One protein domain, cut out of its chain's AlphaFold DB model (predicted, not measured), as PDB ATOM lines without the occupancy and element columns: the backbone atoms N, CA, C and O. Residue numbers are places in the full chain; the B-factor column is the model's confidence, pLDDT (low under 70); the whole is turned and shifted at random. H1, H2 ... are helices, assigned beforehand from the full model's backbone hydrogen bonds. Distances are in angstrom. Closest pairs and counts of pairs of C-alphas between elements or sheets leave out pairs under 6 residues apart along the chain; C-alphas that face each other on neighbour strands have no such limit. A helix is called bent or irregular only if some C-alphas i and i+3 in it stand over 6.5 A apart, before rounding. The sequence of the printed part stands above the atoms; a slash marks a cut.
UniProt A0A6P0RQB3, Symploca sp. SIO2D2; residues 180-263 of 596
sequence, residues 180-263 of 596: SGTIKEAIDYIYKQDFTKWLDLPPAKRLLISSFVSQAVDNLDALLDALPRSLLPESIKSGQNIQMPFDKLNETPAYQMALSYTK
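AT A GLANCE: This is residues 180 to 263 of the 596 residues of a protein of Symploca sp. SIO2D2 (UniProt A0A6P0RQB3). One longer helix, H3, has two helices packed about perpendicular to it, H1 and H7, which stay apart from each other. The shorter H2 and H4 sit near the two ends of H3, H6 sits near H3 and H7, and the small H5 lies out beyond them on a loop, of which residues 238 to 243 stick out. The printed part has 84 residues, with seven named helices in the order H1 to H7 and no named strand, and its class is all helix. It is compact, with a radius of gyration of the C-alphas of 12.3 A, and spans 34 by 23 by 22 A.

IN THESE COORDINATES: H1 is residues 183 to 192, 14.2 A long, and begins at C-alpha 183 at (52.067, -31.831, -49.182). H2 is residues 195 to 200, 9.7 A, and is irregular, with C-alphas 196 and 199 7.9 A apart. H3, the longest helix, is residues 203 to 216, 19.8 A, from C-alpha 203 at (44.998, -21.645, -57.330). H4 is residues 220 to 225, 8.5 A, and H5 is residues 234 to 237, 4.8 A. H6 is residues 246 to 251, 9.6 A, and is irregular, with C-alphas 247 and 250 7.1 A apart. H7 is residues 253 to 262, 14.3 A, and ends at C-alpha 262 at (38.270, -35.524, -64.083).

HOW THE PARTS SIT: H1 touches H3 about perpendicular, at 77 degrees, and their closest C-alphas are those of Ala 186 and Ile 209, 5.1 A apart. H2 is close to H3 but not clearly touching, at a steep tilt of 39 degrees, opposite ways; the closest C-alphas, of Trp 198 and Arg 206, are 7.5 A apart. H3 touches H7 about perpendicular, at 84 degrees, with the C-alphas of Ser 210 and Ala 254 closest, at 4.4 A. H4 is close to H3 but not clearly touching, at 86 degrees, and the closest C-alphas, of Ala 216 and Leu 223, are 6.2 A apart. H5 touches no helix. H6 is close to H7 but not clearly touching, with the C-alphas of Leu 249 and Tyr 255 closest, at 6.5 A. In H1, H3, H4 and H7 every O i to N i+4 pair is within hydrogen-bond range. In H2 and in H6 0 of 2 such pairs are, beside 2 of 3 O i to N i+3 pairs in each; H5 is too short for an O i to N i+4 pair.

THE WHOLE: The C-alphas farthest apart, of Ser 238 and Lys 263, are 37.7 A apart. The printed part has no cut and no long link. The mean pLDDT of the printed part is 80.0, and residue 235 and residues 239 to 247 are under 70.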
ATOM      1  N   SER A 180      52.280 -22.999 -54.278       79.44
ATOM      2  CA  SER A 180      51.361 -24.134 -54.143       79.44
ATOM      3  C   SER A 180      51.282 -24.683 -52.716       79.44
ATOM      4  O   SER A 180      50.362 -25.437 -52.415       79.44
ATOM      5  N   GLY A 181      52.220 -24.322 -51.841       85.69
ATOM      6  CA  GLY A 181      52.408 -24.967 -50.553       85.69
ATOM      7  C   GLY A 181      53.082 -26.330 -50.685       85.69
ATOM      8  O   GLY A 181      53.502 -26.742 -51.771       85.69
ATOM      9  N   THR A 182      53.170 -27.027 -49.556       86.56
ATOM     10  CA  THR A 182      53.740 -28.379 -49.450       86.56
ATOM     11  C   THR A 182      52.644 -29.438 -49.296       86.56
ATOM     12  O   THR A 182      51.499 -29.118 -48.976       86.56
ATOM     13  N   ILE A 183      52.993 -30.720 -49.474       86.00
ATOM     14  CA  ILE A 183      52.067 -31.831 -49.182       86.00
ATOM     15  C   ILE A 183      51.639 -31.820 -47.714       86.00
ATOM     16  O   ILE A 183      50.457 -31.980 -47.431       86.00
ATOM     17  N   LYS A 184      52.566 -31.540 -46.793       84.88
ATOM     18  CA  LYS A 184      52.242 -31.386 -45.374       84.88
ATOM     19  C   LYS A 184      51.184 -30.306 -45.159       84.88
ATOM     20  O   LYS A 184      50.196 -30.550 -44.486       84.88
ATOM     21  N   GLU A 185      51.344 -29.134 -45.772       86.56
ATOM     22  CA  GLU A 185      50.338 -28.073 -45.661       86.56
ATOM     23  C   GLU A 185      48.987 -28.455 -46.272       86.56
ATOM     24  O   GLU A 185      47.957 -27.981 -45.796       86.56
ATOM     25  N   ALA A 186      48.979 -29.256 -47.341       87.12
ATOM     26  CA  ALA A 186      47.747 -29.755 -47.938       87.12
ATOM     27  C   ALA A 186      47.027 -30.726 -46.991       87.12
ATOM     28  O   ALA A 186      45.824 -30.584 -46.782       87.12
ATOM     29  N   ILE A 187      47.769 -31.646 -46.368       84.81
ATOM     30  CA  ILE A 187      47.255 -32.575 -45.354       84.81
ATOM     31  C   ILE A 187      46.761 -31.795 -44.135       84.81
ATOM     32  O   ILE A 187      45.598 -31.918 -43.774       84.81
ATOM     33  N   ASP A 188      47.586 -30.913 -43.563       84.62
ATOM     34  CA  ASP A 188      47.211 -30.060 -42.428       84.62
ATOM     35  C   ASP A 188      45.931 -29.258 -42.718       84.62
ATOM     36  O   ASP A 188      45.108 -29.051 -41.828       84.62
ATOM     37  N   TYR A 189      45.753 -28.788 -43.957       86.62
ATOM     38  CA  TYR A 189      44.556 -28.060 -44.365       86.62
ATOM     39  C   TYR A 189      43.306 -28.948 -44.369       86.62
ATOM     40  O   TYR A 189      42.284 -28.551 -43.814       86.62
ATOM     41  N   ILE A 190      43.396 -30.151 -44.946       84.44
ATOM     42  CA  ILE A 190      42.299 -31.133 -44.960       84.44
ATOM     43  C   ILE A 190      41.922 -31.528 -43.526       84.44
ATOM     44  O   ILE A 190      40.744 -31.532 -43.178       84.44
ATOM     45  N   TYR A 191      42.918 -31.777 -42.673       79.38
ATOM     46  CA  TYR A 191      42.726 -32.195 -41.282       79.38
ATOM     47  C   TYR A 191      42.062 -31.133 -40.408       79.38
ATOM     48  O   TYR A 191      41.299 -31.466 -39.506       79.38
ATOM     49  N   LYS A 192      42.338 -29.850 -40.658       81.94
ATOM     50  CA  LYS A 192      41.708 -28.752 -39.912       81.94
ATOM     51  C   LYS A 192      40.219 -28.587 -40.221       81.94
ATOM     52  O   LYS A 192      39.547 -27.927 -39.439       81.94
ATOM     53  N   GLN A 193      39.739 -29.123 -41.349       74.69
ATOM     54  CA  GLN A 193      38.356 -28.989 -41.833       74.69
ATOM     55  C   GLN A 193      37.831 -27.538 -41.867       74.69
ATOM     56  O   GLN A 193      36.633 -27.296 -41.768       74.69
ATOM     57  N   ASP A 194      38.721 -26.554 -42.045       83.44
ATOM     58  CA  ASP A 194      38.344 -25.147 -42.221       83.44
ATOM     59  C   ASP A 194      38.394 -24.768 -43.707       83.44
ATOM     60  O   ASP A 194      39.338 -24.150 -44.221       83.44
ATOM     61  N   PHE A 195      37.339 -25.151 -44.421       87.38
ATOM     62  CA  PHE A 195      37.155 -24.807 -45.823       87.38
ATOM     63  C   PHE A 195      36.556 -23.416 -46.024       87.38
ATOM     64  O   PHE A 195      36.459 -22.969 -47.166       87.38
ATOM     65  N   THR A 196      36.246 -22.668 -44.959       85.19
ATOM     66  CA  THR A 196      35.686 -21.308 -45.067       85.19
ATOM     67  C   THR A 196      36.614 -20.335 -45.801       85.19
ATOM     68  O   THR A 196      36.151 -19.335 -46.342       85.19
ATOM     69  N   LYS A 197      37.913 -20.651 -45.885       85.56
ATOM     70  CA  LYS A 197      38.944 -19.894 -46.621       85.56
ATOM     71  C   LYS A 197      39.389 -20.561 -47.920       85.56
ATOM     72  O   LYS A 197      40.395 -20.163 -48.506       85.56
ATOM     73  N   TRP A 198      38.673 -21.582 -48.388       86.88
ATOM     74  CA  TRP A 198      39.052 -22.352 -49.574       86.88
ATOM     75  C   TRP A 198      39.320 -21.457 -50.786       86.88
ATOM     76  O   TRP A 198      40.309 -21.641 -51.494       86.88
ATOM     77  N   LEU A 199      38.472 -20.451 -51.019       83.81
ATOM     78  CA  LEU A 199      38.634 -19.554 -52.164       83.81
ATOM     79  C   LEU A 199      39.748 -18.512 -52.004       83.81
ATOM     80  O   LEU A 199      40.206 -17.997 -53.029       83.81
ATOM     81  N   ASP A 200      40.214 -18.272 -50.778       84.88
ATOM     82  CA  ASP A 200      41.355 -17.397 -50.483       84.88
ATOM     83  C   ASP A 200      42.691 -18.095 -50.774       84.88
ATOM     84  O   ASP A 200      43.726 -17.441 -50.935       84.88
ATOM     85  N   LEU A 201      42.686 -19.429 -50.883       85.81
ATOM     86  CA  LEU A 201      43.881 -20.188 -51.221       85.81
ATOM     87  C   LEU A 201      44.359 -19.882 -52.654       85.81
ATOM     88  O   LEU A 201      43.551 -19.828 -53.600       85.81
ATOM     89  N   PRO A 202      45.688 -19.795 -52.866       87.50
ATOM     90  CA  PRO A 202      46.259 -19.723 -54.203       87.50
ATOM     91  C   PRO A 202      45.742 -20.863 -55.102       87.50
ATOM     92  O   PRO A 202      45.604 -21.996 -54.630       87.50
ATOM     93  N   PRO A 203      45.473 -20.617 -56.399       87.62
ATOM     94  CA  PRO A 203      44.998 -21.645 -57.330       87.62
ATOM     95  C   PRO A 203      45.859 -22.917 -57.344       87.62
ATOM     96  O   PRO A 203      45.326 -24.023 -57.295       87.62
ATOM     97  N   ALA A 204      47.189 -22.773 -57.330       87.69
ATOM     98  CA  ALA A 204      48.104 -23.912 -57.278       87.69
ATOM     99  C   ALA A 204      47.960 -24.740 -55.988       87.69
ATOM    100  O   ALA A 204      48.057 -25.963 -56.035       87.69
ATOM    101  N   LYS A 205      47.670 -24.099 -54.847       90.50
ATOM    102  CA  LYS A 205      47.452 -24.795 -53.573       90.50
ATOM    103  C   LYS A 205      46.143 -25.578 -53.568       90.50
ATOM    104  O   LYS A 205      46.119 -26.730 -53.152       90.50
ATOM    105  N   ARG A 206      45.071 -25.005 -54.123       90.31
ATOM    106  CA  ARG A 206      43.808 -25.735 -54.325       90.31
ATOM    107  C   ARG A 206      43.965 -26.922 -55.270       90.31
ATOM    108  O   ARG A 206      43.402 -27.980 -54.995       90.31
ATOM    109  N   LEU A 207      44.737 -26.766 -56.352       90.81
ATOM    110  CA  LEU A 207      45.078 -27.872 -57.252       90.81
ATOM    111  C   LEU A 207      45.788 -28.999 -56.500       90.81
ATOM    112  O   LEU A 207      45.390 -30.153 -56.641       90.81
ATOM    113  N   LEU A 208      46.799 -28.662 -55.696       91.81
ATOM    114  CA  LEU A 208      47.542 -29.632 -54.897       91.81
ATOM    115  C   LEU A 208      46.620 -30.398 -53.943       91.81
ATOM    116  O   LEU A 208      46.584 -31.624 -53.989       91.81
ATOM    117  N   ILE A 209      45.835 -29.674 -53.137       91.56
ATOM    118  CA  ILE A 209      44.902 -30.262 -52.167       91.56
ATOM    119  C   ILE A 209      43.896 -31.176 -52.872       91.56
ATOM    120  O   ILE A 209      43.699 -32.310 -52.454       91.56
ATOM    121  N   SER A 210      43.298 -30.731 -53.976       91.19
ATOM    122  CA  SER A 210      42.290 -31.529 -54.689       91.19
ATOM    123  C   SER A 210      42.889 -32.753 -55.377       91.19
ATOM    124  O   SER A 210      42.259 -33.804 -55.412       91.19
ATOM    125  N   SER A 211      44.116 -32.645 -55.893       91.62
ATOM    126  CA  SER A 211      44.825 -33.791 -56.480       91.62
ATOM    127  C   SER A 211      45.153 -34.834 -55.417       91.62
ATOM    128  O   SER A 211      45.017 -36.025 -55.676       91.62
ATOM    129  N   PHE A 212      45.540 -34.386 -54.220       89.56
ATOM    130  CA  PHE A 212      45.757 -35.261 -53.075       89.56
ATOM    131  C   PHE A 212      44.453 -35.938 -52.638       89.56
ATOM    132  O   PHE A 212      44.397 -37.162 -52.583       89.56
ATOM    133  N   VAL A 213      43.382 -35.167 -52.417       89.00
ATOM    134  CA  VAL A 213      42.069 -35.692 -52.000       89.00
ATOM    135  C   VAL A 213      41.509 -36.693 -53.010       89.00
ATOM    136  O   VAL A 213      41.002 -37.734 -52.610       89.00
ATOM    137  N   SER A 214      41.650 -36.434 -54.312       88.88
ATOM    138  CA  SER A 214      41.204 -37.366 -55.355       88.88
ATOM    139  C   SER A 214      41.887 -38.728 -55.297       88.88
ATOM    140  O   SER A 214      41.292 -39.701 -55.734       88.88
ATOM    141  N   GLN A 215      43.138 -38.788 -54.838       86.44
ATOM    142  CA  GLN A 215      43.878 -40.044 -54.680       86.44
ATOM    143  C   GLN A 215      43.611 -40.682 -53.314       86.44
ATOM    144  O   GLN A 215      43.724 -41.892 -53.167       86.44
ATOM    145  N   ALA A 216      43.262 -39.862 -52.322       83.69
ATOM    146  CA  ALA A 216      42.967 -40.293 -50.967       83.69
ATOM    147  C   ALA A 216      41.563 -40.893 -50.812       83.69
ATOM    148  O   ALA A 216      41.368 -41.698 -49.911       83.69
ATOM    149  N   VAL A 217      40.593 -40.503 -51.649       81.00
ATOM    150  CA  VAL A 217      39.185 -40.898 -51.463       81.00
ATOM    151  C   VAL A 217      38.981 -42.417 -51.502       81.00
ATOM    152  O   VAL A 217      38.155 -42.929 -50.758       81.00
ATOM    153  N   ASP A 218      39.747 -43.127 -52.337       78.19
ATOM    154  CA  ASP A 218      39.577 -44.570 -52.535       78.19
ATOM    155  C   ASP A 218      40.358 -45.391 -51.502       78.19
ATOM    156  O   ASP A 218      39.960 -46.501 -51.155       78.19
ATOM    157  N   ASN A 219      41.510 -44.885 -51.044       77.75
ATOM    158  CA  ASN A 219      42.382 -45.596 -50.111       77.75
ATOM    159  C   ASN A 219      43.331 -44.632 -49.384       77.75
ATOM    160  O   ASN A 219      44.532 -44.552 -49.670       77.75
ATOM    161  N   LEU A 220      42.764 -43.864 -48.457       77.50
ATOM    162  CA  LEU A 220      43.506 -42.895 -47.663       77.50
ATOM    163  C   LEU A 220      44.608 -43.563 -46.843       77.50
ATOM    164  O   LEU A 220      45.717 -43.040 -46.822       77.50
ATOM    165  N   ASP A 221      44.321 -44.688 -46.189       77.12
ATOM    166  CA  ASP A 221      45.279 -45.347 -45.299       77.12
ATOM    167  C   ASP A 221      46.535 -45.760 -46.065       77.12
ATOM    168  O   ASP A 221      47.641 -45.389 -45.677       77.12
ATOM    169  N   ALA A 222      46.381 -46.385 -47.239       80.00
ATOM    170  CA  ALA A 222      47.526 -46.713 -48.086       80.00
ATOM    171  C   ALA A 222      48.285 -45.464 -48.562       80.00
ATOM    172  O   ALA A 222      49.508 -45.502 -48.724       80.00
ATOM    173  N   LEU A 223      47.582 -44.350 -48.803       77.31
ATOM    174  CA  LEU A 223      48.224 -43.093 -49.174       77.31
ATOM    175  C   LEU A 223      49.019 -42.509 -48.002       77.31
ATOM    176  O   LEU A 223      50.159 -42.101 -48.211       77.31
ATOM    177  N   LEU A 224      48.450 -42.478 -46.794       78.81
ATOM    178  CA  LEU A 224      49.097 -41.970 -45.584       78.81
ATOM    179  C   LEU A 224      50.287 -42.843 -45.170       78.81
ATOM    180  O   LEU A 224      51.342 -42.296 -44.848       78.81
ATOM    181  N   ASP A 225      50.164 -44.166 -45.266       80.06
ATOM    182  CA  ASP A 225      51.243 -45.125 -44.997       80.06
ATOM    183  C   ASP A 225      52.421 -44.968 -45.964       80.06
ATOM    184  O   ASP A 225      53.581 -45.189 -45.604       80.06
ATOM    185  N   ALA A 226      52.146 -44.543 -47.199       80.25
ATOM    186  CA  ALA A 226      53.174 -44.262 -48.193       80.25
ATOM    187  C   ALA A 226      53.893 -42.915 -47.970       80.25
ATOM    188  O   ALA A 226      54.895 -42.643 -48.644       80.25
ATOM    189  N   LEU A 227      53.407 -42.056 -47.065       81.31
ATOM    190  CA  LEU A 227      54.022 -40.762 -46.777       81.31
ATOM    191  C   LEU A 227      55.109 -40.870 -45.696       81.31
ATOM    192  O   LEU A 227      54.945 -41.572 -44.698       81.31
ATOM    193  N   PRO A 228      56.216 -40.111 -45.821       82.44
ATOM    194  CA  PRO A 228      57.163 -39.953 -44.727       82.44
ATOM    195  C   PRO A 228      56.458 -39.471 -43.456       82.44
ATOM    196  O   PRO A 228      55.736 -38.471 -43.490       82.44
ATOM    197  N   ARG A 229      56.734 -40.117 -42.312       81.44
ATOM    198  CA  ARG A 229      56.153 -39.715 -41.019       81.44
ATOM    199  C   ARG A 229      56.354 -38.230 -40.723       81.44
ATOM    200  O   ARG A 229      55.478 -37.640 -40.111       81.44
ATOM    201  N   SER A 230      57.455 -37.606 -41.162       81.19
ATOM    202  CA  SER A 230      57.720 -36.168 -40.965       81.19
ATOM    203  C   SER A 230      56.614 -35.256 -41.513       81.19
ATOM    204  O   SER A 230      56.375 -34.189 -40.938       81.19
ATOM    205  N   LEU A 231      55.917 -35.687 -42.570       78.69
ATOM    206  CA  LEU A 231      54.863 -34.930 -43.249       78.69
ATOM    207  C   LEU A 231      53.480 -35.093 -42.613       78.69
ATOM    208  O   LEU A 231      52.575 -34.337 -42.955       78.69
ATOM    209  N   LEU A 232      53.310 -36.058 -41.712       79.00
ATOM    210  CA  LEU A 232      52.034 -36.295 -41.049       79.00
ATOM    211  C   LEU A 232      51.822 -35.276 -39.908       79.00
ATOM    212  O   LEU A 232      52.771 -34.974 -39.173       79.00
ATOM    213  N   PRO A 233      50.603 -34.739 -39.725       73.81
ATOM    214  CA  PRO A 233      50.227 -34.007 -38.521       73.81
ATOM    215  C   PRO A 233      50.588 -34.766 -37.231       73.81
ATOM    216  O   PRO A 233      50.475 -35.992 -37.174       73.81
ATOM    217  N   GLU A 234      50.969 -34.051 -36.165       74.69
ATOM    218  CA  GLU A 234      51.285 -34.665 -34.855       74.69
ATOM    219  C   GLU A 234      50.122 -35.481 -34.281       74.69
ATOM    220  O   GLU A 234      50.316 -36.495 -33.608       74.69
ATOM    221  N   SER A 235      48.900 -35.078 -34.607       66.75
ATOM    222  CA  SER A 235      47.689 -35.788 -34.225       66.75
ATOM    223  C   SER A 235      47.611 -37.188 -34.861       66.75
ATOM    224  O   SER A 235      47.171 -38.119 -34.200       66.75
ATOM    225  N   ILE A 236      48.117 -37.377 -36.090       72.06
ATOM    226  CA  ILE A 236      48.251 -38.707 -36.715       72.06
ATOM    227  C   ILE A 236      49.428 -39.465 -36.098       72.06
ATOM    228  O   ILE A 236      49.307 -40.632 -35.736       72.06
ATOM    229  N   LYS A 237      50.588 -38.804 -35.965       76.19
ATOM    230  CA  LYS A 237      51.823 -39.437 -35.465       76.19
ATOM    231  C   LYS A 237      51.667 -40.030 -34.066       76.19
ATOM    232  O   LYS A 237      52.303 -41.034 -33.763       76.19
ATOM    233  N   SER A 238      50.862 -39.391 -33.220       72.38
ATOM    234  CA  SER A 238      50.635 -39.802 -31.833       72.38
ATOM    235  C   SER A 238      49.658 -40.971 -31.681       72.38
ATOM    236  O   SER A 238      49.449 -41.422 -30.557       72.38
ATOM    237  N   GLY A 239      49.068 -41.475 -32.776       62.28
ATOM    238  CA  GLY A 239      48.095 -42.568 -32.723       62.28
ATOM    239  C   GLY A 239      46.851 -42.220 -31.904       62.28
ATOM    240  O   GLY A 239      46.141 -43.119 -31.457       62.28
ATOM    241  N   GLN A 240      46.594 -40.924 -31.671       57.62
ATOM    242  CA  GLN A 240      45.314 -40.503 -31.129       57.62
ATOM    243  C   GLN A 240      44.245 -41.003 -32.088       57.62
ATOM    244  O   GLN A 240      44.357 -40.814 -33.299       57.62
ATOM    245  N   ASN A 241      43.247 -41.685 -31.530       45.53
ATOM    246  CA  ASN A 241      42.106 -42.218 -32.254       45.53
ATOM    247  C   ASN A 241      41.260 -41.025 -32.718       45.53
ATOM    248  O   ASN A 241      40.238 -40.683 -32.125       45.53
ATOM    249  N   ILE A 242      41.757 -40.295 -33.715       50.12
ATOM    250  CA  ILE A 242      40.965 -39.322 -34.435       50.12
ATOM    251  C   ILE A 242      40.092 -40.200 -35.308       50.12
ATOM    252  O   ILE A 242      40.494 -40.624 -36.389       50.12
ATOM    253  N   GLN A 243      38.916 -40.523 -34.787       44.34
ATOM    254  CA  GLN A 243      37.775 -40.937 -35.579       44.34
ATOM    255  C   GLN A 243      37.487 -39.769 -36.524       44.34
ATOM    256  O   GLN A 243      36.720 -38.856 -36.234       44.34
ATOM    257  N   MET A 244      38.287 -39.680 -37.580       50.31
ATOM    258  CA  MET A 244      38.171 -38.642 -38.573       50.31
ATOM    259  C   MET A 244      36.970 -39.010 -39.407       50.31
ATOM    260  O   MET A 244      36.952 -40.115 -39.946       50.31
ATOM    261  N   PRO A 245      36.011 -38.101 -39.601       55.81
ATOM    262  CA  PRO A 245      34.995 -38.300 -40.611       55.81
ATOM    263  C   PRO A 245      35.638 -38.015 -41.979       55.81
ATOM    264  O   PRO A 245      35.287 -37.059 -42.667       55.81
ATOM    265  N   PHE A 246      36.641 -38.817 -42.354       62.88
ATOM    266  CA  PHE A 246      37.159 -38.907 -43.718       62.88
ATOM    267  C   PHE A 246      36.073 -39.419 -44.673       62.88
ATOM    268  O   PHE A 246      36.129 -39.113 -45.862       62.88
ATOM    269  N   ASP A 247      35.022 -40.036 -44.128       63.34
ATOM    270  CA  ASP A 247      33.743 -40.331 -44.777       63.34
ATOM    271  C   ASP A 247      33.143 -39.111 -45.495       63.34
ATOM    272  O   ASP A 247      32.422 -39.270 -46.476       63.34
ATOM    273  N   LYS A 248      33.482 -37.886 -45.056       74.25
ATOM    274  CA  LYS A 248      33.036 -36.630 -45.677       74.25
ATOM    275  C   LYS A 248      34.022 -36.030 -46.677       74.25
ATOM    276  O   LYS A 248      33.763 -34.942 -47.194       74.25
ATOM    277  N   LEU A 249      35.159 -36.671 -46.988       81.44
ATOM    278  CA  LEU A 249      36.083 -36.150 -48.011       81.44
ATOM    279  C   LEU A 249      35.372 -35.911 -49.330       81.44
ATOM    280  O   LEU A 249      35.616 -34.891 -49.979       81.44
ATOM    281  N   ASN A 250      34.492 -36.841 -49.691       82.56
ATOM    282  CA  ASN A 250      33.694 -36.790 -50.903       82.56
ATOM    283  C   ASN A 250      32.689 -35.612 -50.926       82.56
ATOM    284  O   ASN A 250      32.187 -35.241 -51.987       82.56
ATOM    285  N   GLU A 251      32.446 -34.967 -49.785       80.69
ATOM    286  CA  GLU A 251      31.618 -33.769 -49.654       80.69
ATOM    287  C   GLU A 251      32.449 -32.478 -49.707       80.69
ATOM    288  O   GLU A 251      31.902 -31.402 -49.955       80.69
ATOM    289  N   THR A 252      33.772 -32.551 -49.509       85.62
ATOM    290  CA  THR A 252      34.637 -31.364 -49.441       85.62
ATOM    291  C   THR A 252      34.738 -30.631 -50.785       85.62
ATOM    292  O   THR A 252      34.710 -31.249 -51.857       85.62
ATOM    293  N   PRO A 253      34.981 -29.305 -50.777       84.50
ATOM    294  CA  PRO A 253      35.204 -28.561 -52.013       84.50
ATOM    295  C   PRO A 253      36.456 -29.013 -52.779       84.50
ATOM    296  O   PRO A 253      36.531 -28.808 -53.990       84.50
ATOM    297  N   ALA A 254      37.428 -29.636 -52.107       87.88
ATOM    298  CA  ALA A 254      38.602 -30.211 -52.753       87.88
ATOM    299  C   ALA A 254      38.232 -31.427 -53.615       87.88
ATOM    300  O   ALA A 254      38.610 -31.496 -54.784       87.88
ATOM    301  N   TYR A 255      37.447 -32.360 -53.073       87.00
ATOM    302  CA  TYR A 255      37.019 -33.532 -53.832       87.00
ATOM    303  C   TYR A 255      36.052 -33.178 -54.954       87.00
ATOM    304  O   TYR A 255      36.233 -33.576 -56.102       87.00
ATOM    305  N   GLN A 256      35.057 -32.350 -54.658       83.25
ATOM    306  CA  GLN A 256      34.122 -31.892 -55.675       83.25
ATOM    307  C   GLN A 256      34.846 -31.166 -56.832       83.25
ATOM    308  O   GLN A 256      34.473 -31.305 -58.001       83.25
ATOM    309  N   MET A 257      35.929 -30.428 -56.547       84.81
ATOM    310  CA  MET A 257      36.781 -29.847 -57.589       84.81
ATOM    311  C   MET A 257      37.503 -30.929 -58.399       84.81
ATOM    312  O   MET A 257      37.574 -30.820 -59.625       84.81
ATOM    313  N   ALA A 258      38.018 -31.967 -57.736       87.06
ATOM    314  CA  ALA A 258      38.628 -33.110 -58.399       87.06
ATOM    315  C   ALA A 258      37.664 -33.787 -59.382       87.06
ATOM    316  O   ALA A 258      38.027 -33.951 -60.546       87.06
ATOM    317  N   LEU A 259      36.418 -34.047 -58.971       82.81
ATOM    318  CA  LEU A 259      35.373 -34.592 -59.845       82.81
ATOM    319  C   LEU A 259      35.134 -33.724 -61.085       82.81
ATOM    320  O   LEU A 259      35.063 -34.218 -62.212       82.81
ATOM    321  N   SER A 260      35.051 -32.404 -60.897       80.00
ATOM    322  CA  SER A 260      34.895 -31.458 -62.007       80.00
ATOM    323  C   SER A 260      36.082 -31.510 -62.979       80.00
ATOM    324  O   SER A 260      35.902 -31.357 -64.189       80.00
ATOM    325  N   TYR A 261      37.299 -31.745 -62.480       82.06
ATOM    326  CA  TYR A 261      38.516 -31.762 -63.296       82.06
ATOM    327  C   TYR A 261      38.692 -33.086 -64.042       82.06
ATOM    328  O   TYR A 261      39.123 -33.071 -65.196       82.06
ATOM    329  N   THR A 262      38.311 -34.207 -63.429       81.31
ATOM    330  CA  THR A 262      38.270 -35.524 -64.083       81.31
ATOM    331  C   THR A 262      37.075 -35.673 -65.022       81.31
ATOM    332  O   THR A 262      37.065 -36.577 -65.855       81.31
ATOM    333  N   LYS A 263      36.096 -34.759 -64.944       80.38
ATOM    334  CA  LYS A 263      34.823 -34.817 -65.678       80.38
ATOM    335  C   LYS A 263      34.081 -36.126 -65.419       80.38
ATOM    336  O   LYS A 263      33.472 -36.678 -66.340       80.38
TER     337      LYS A 263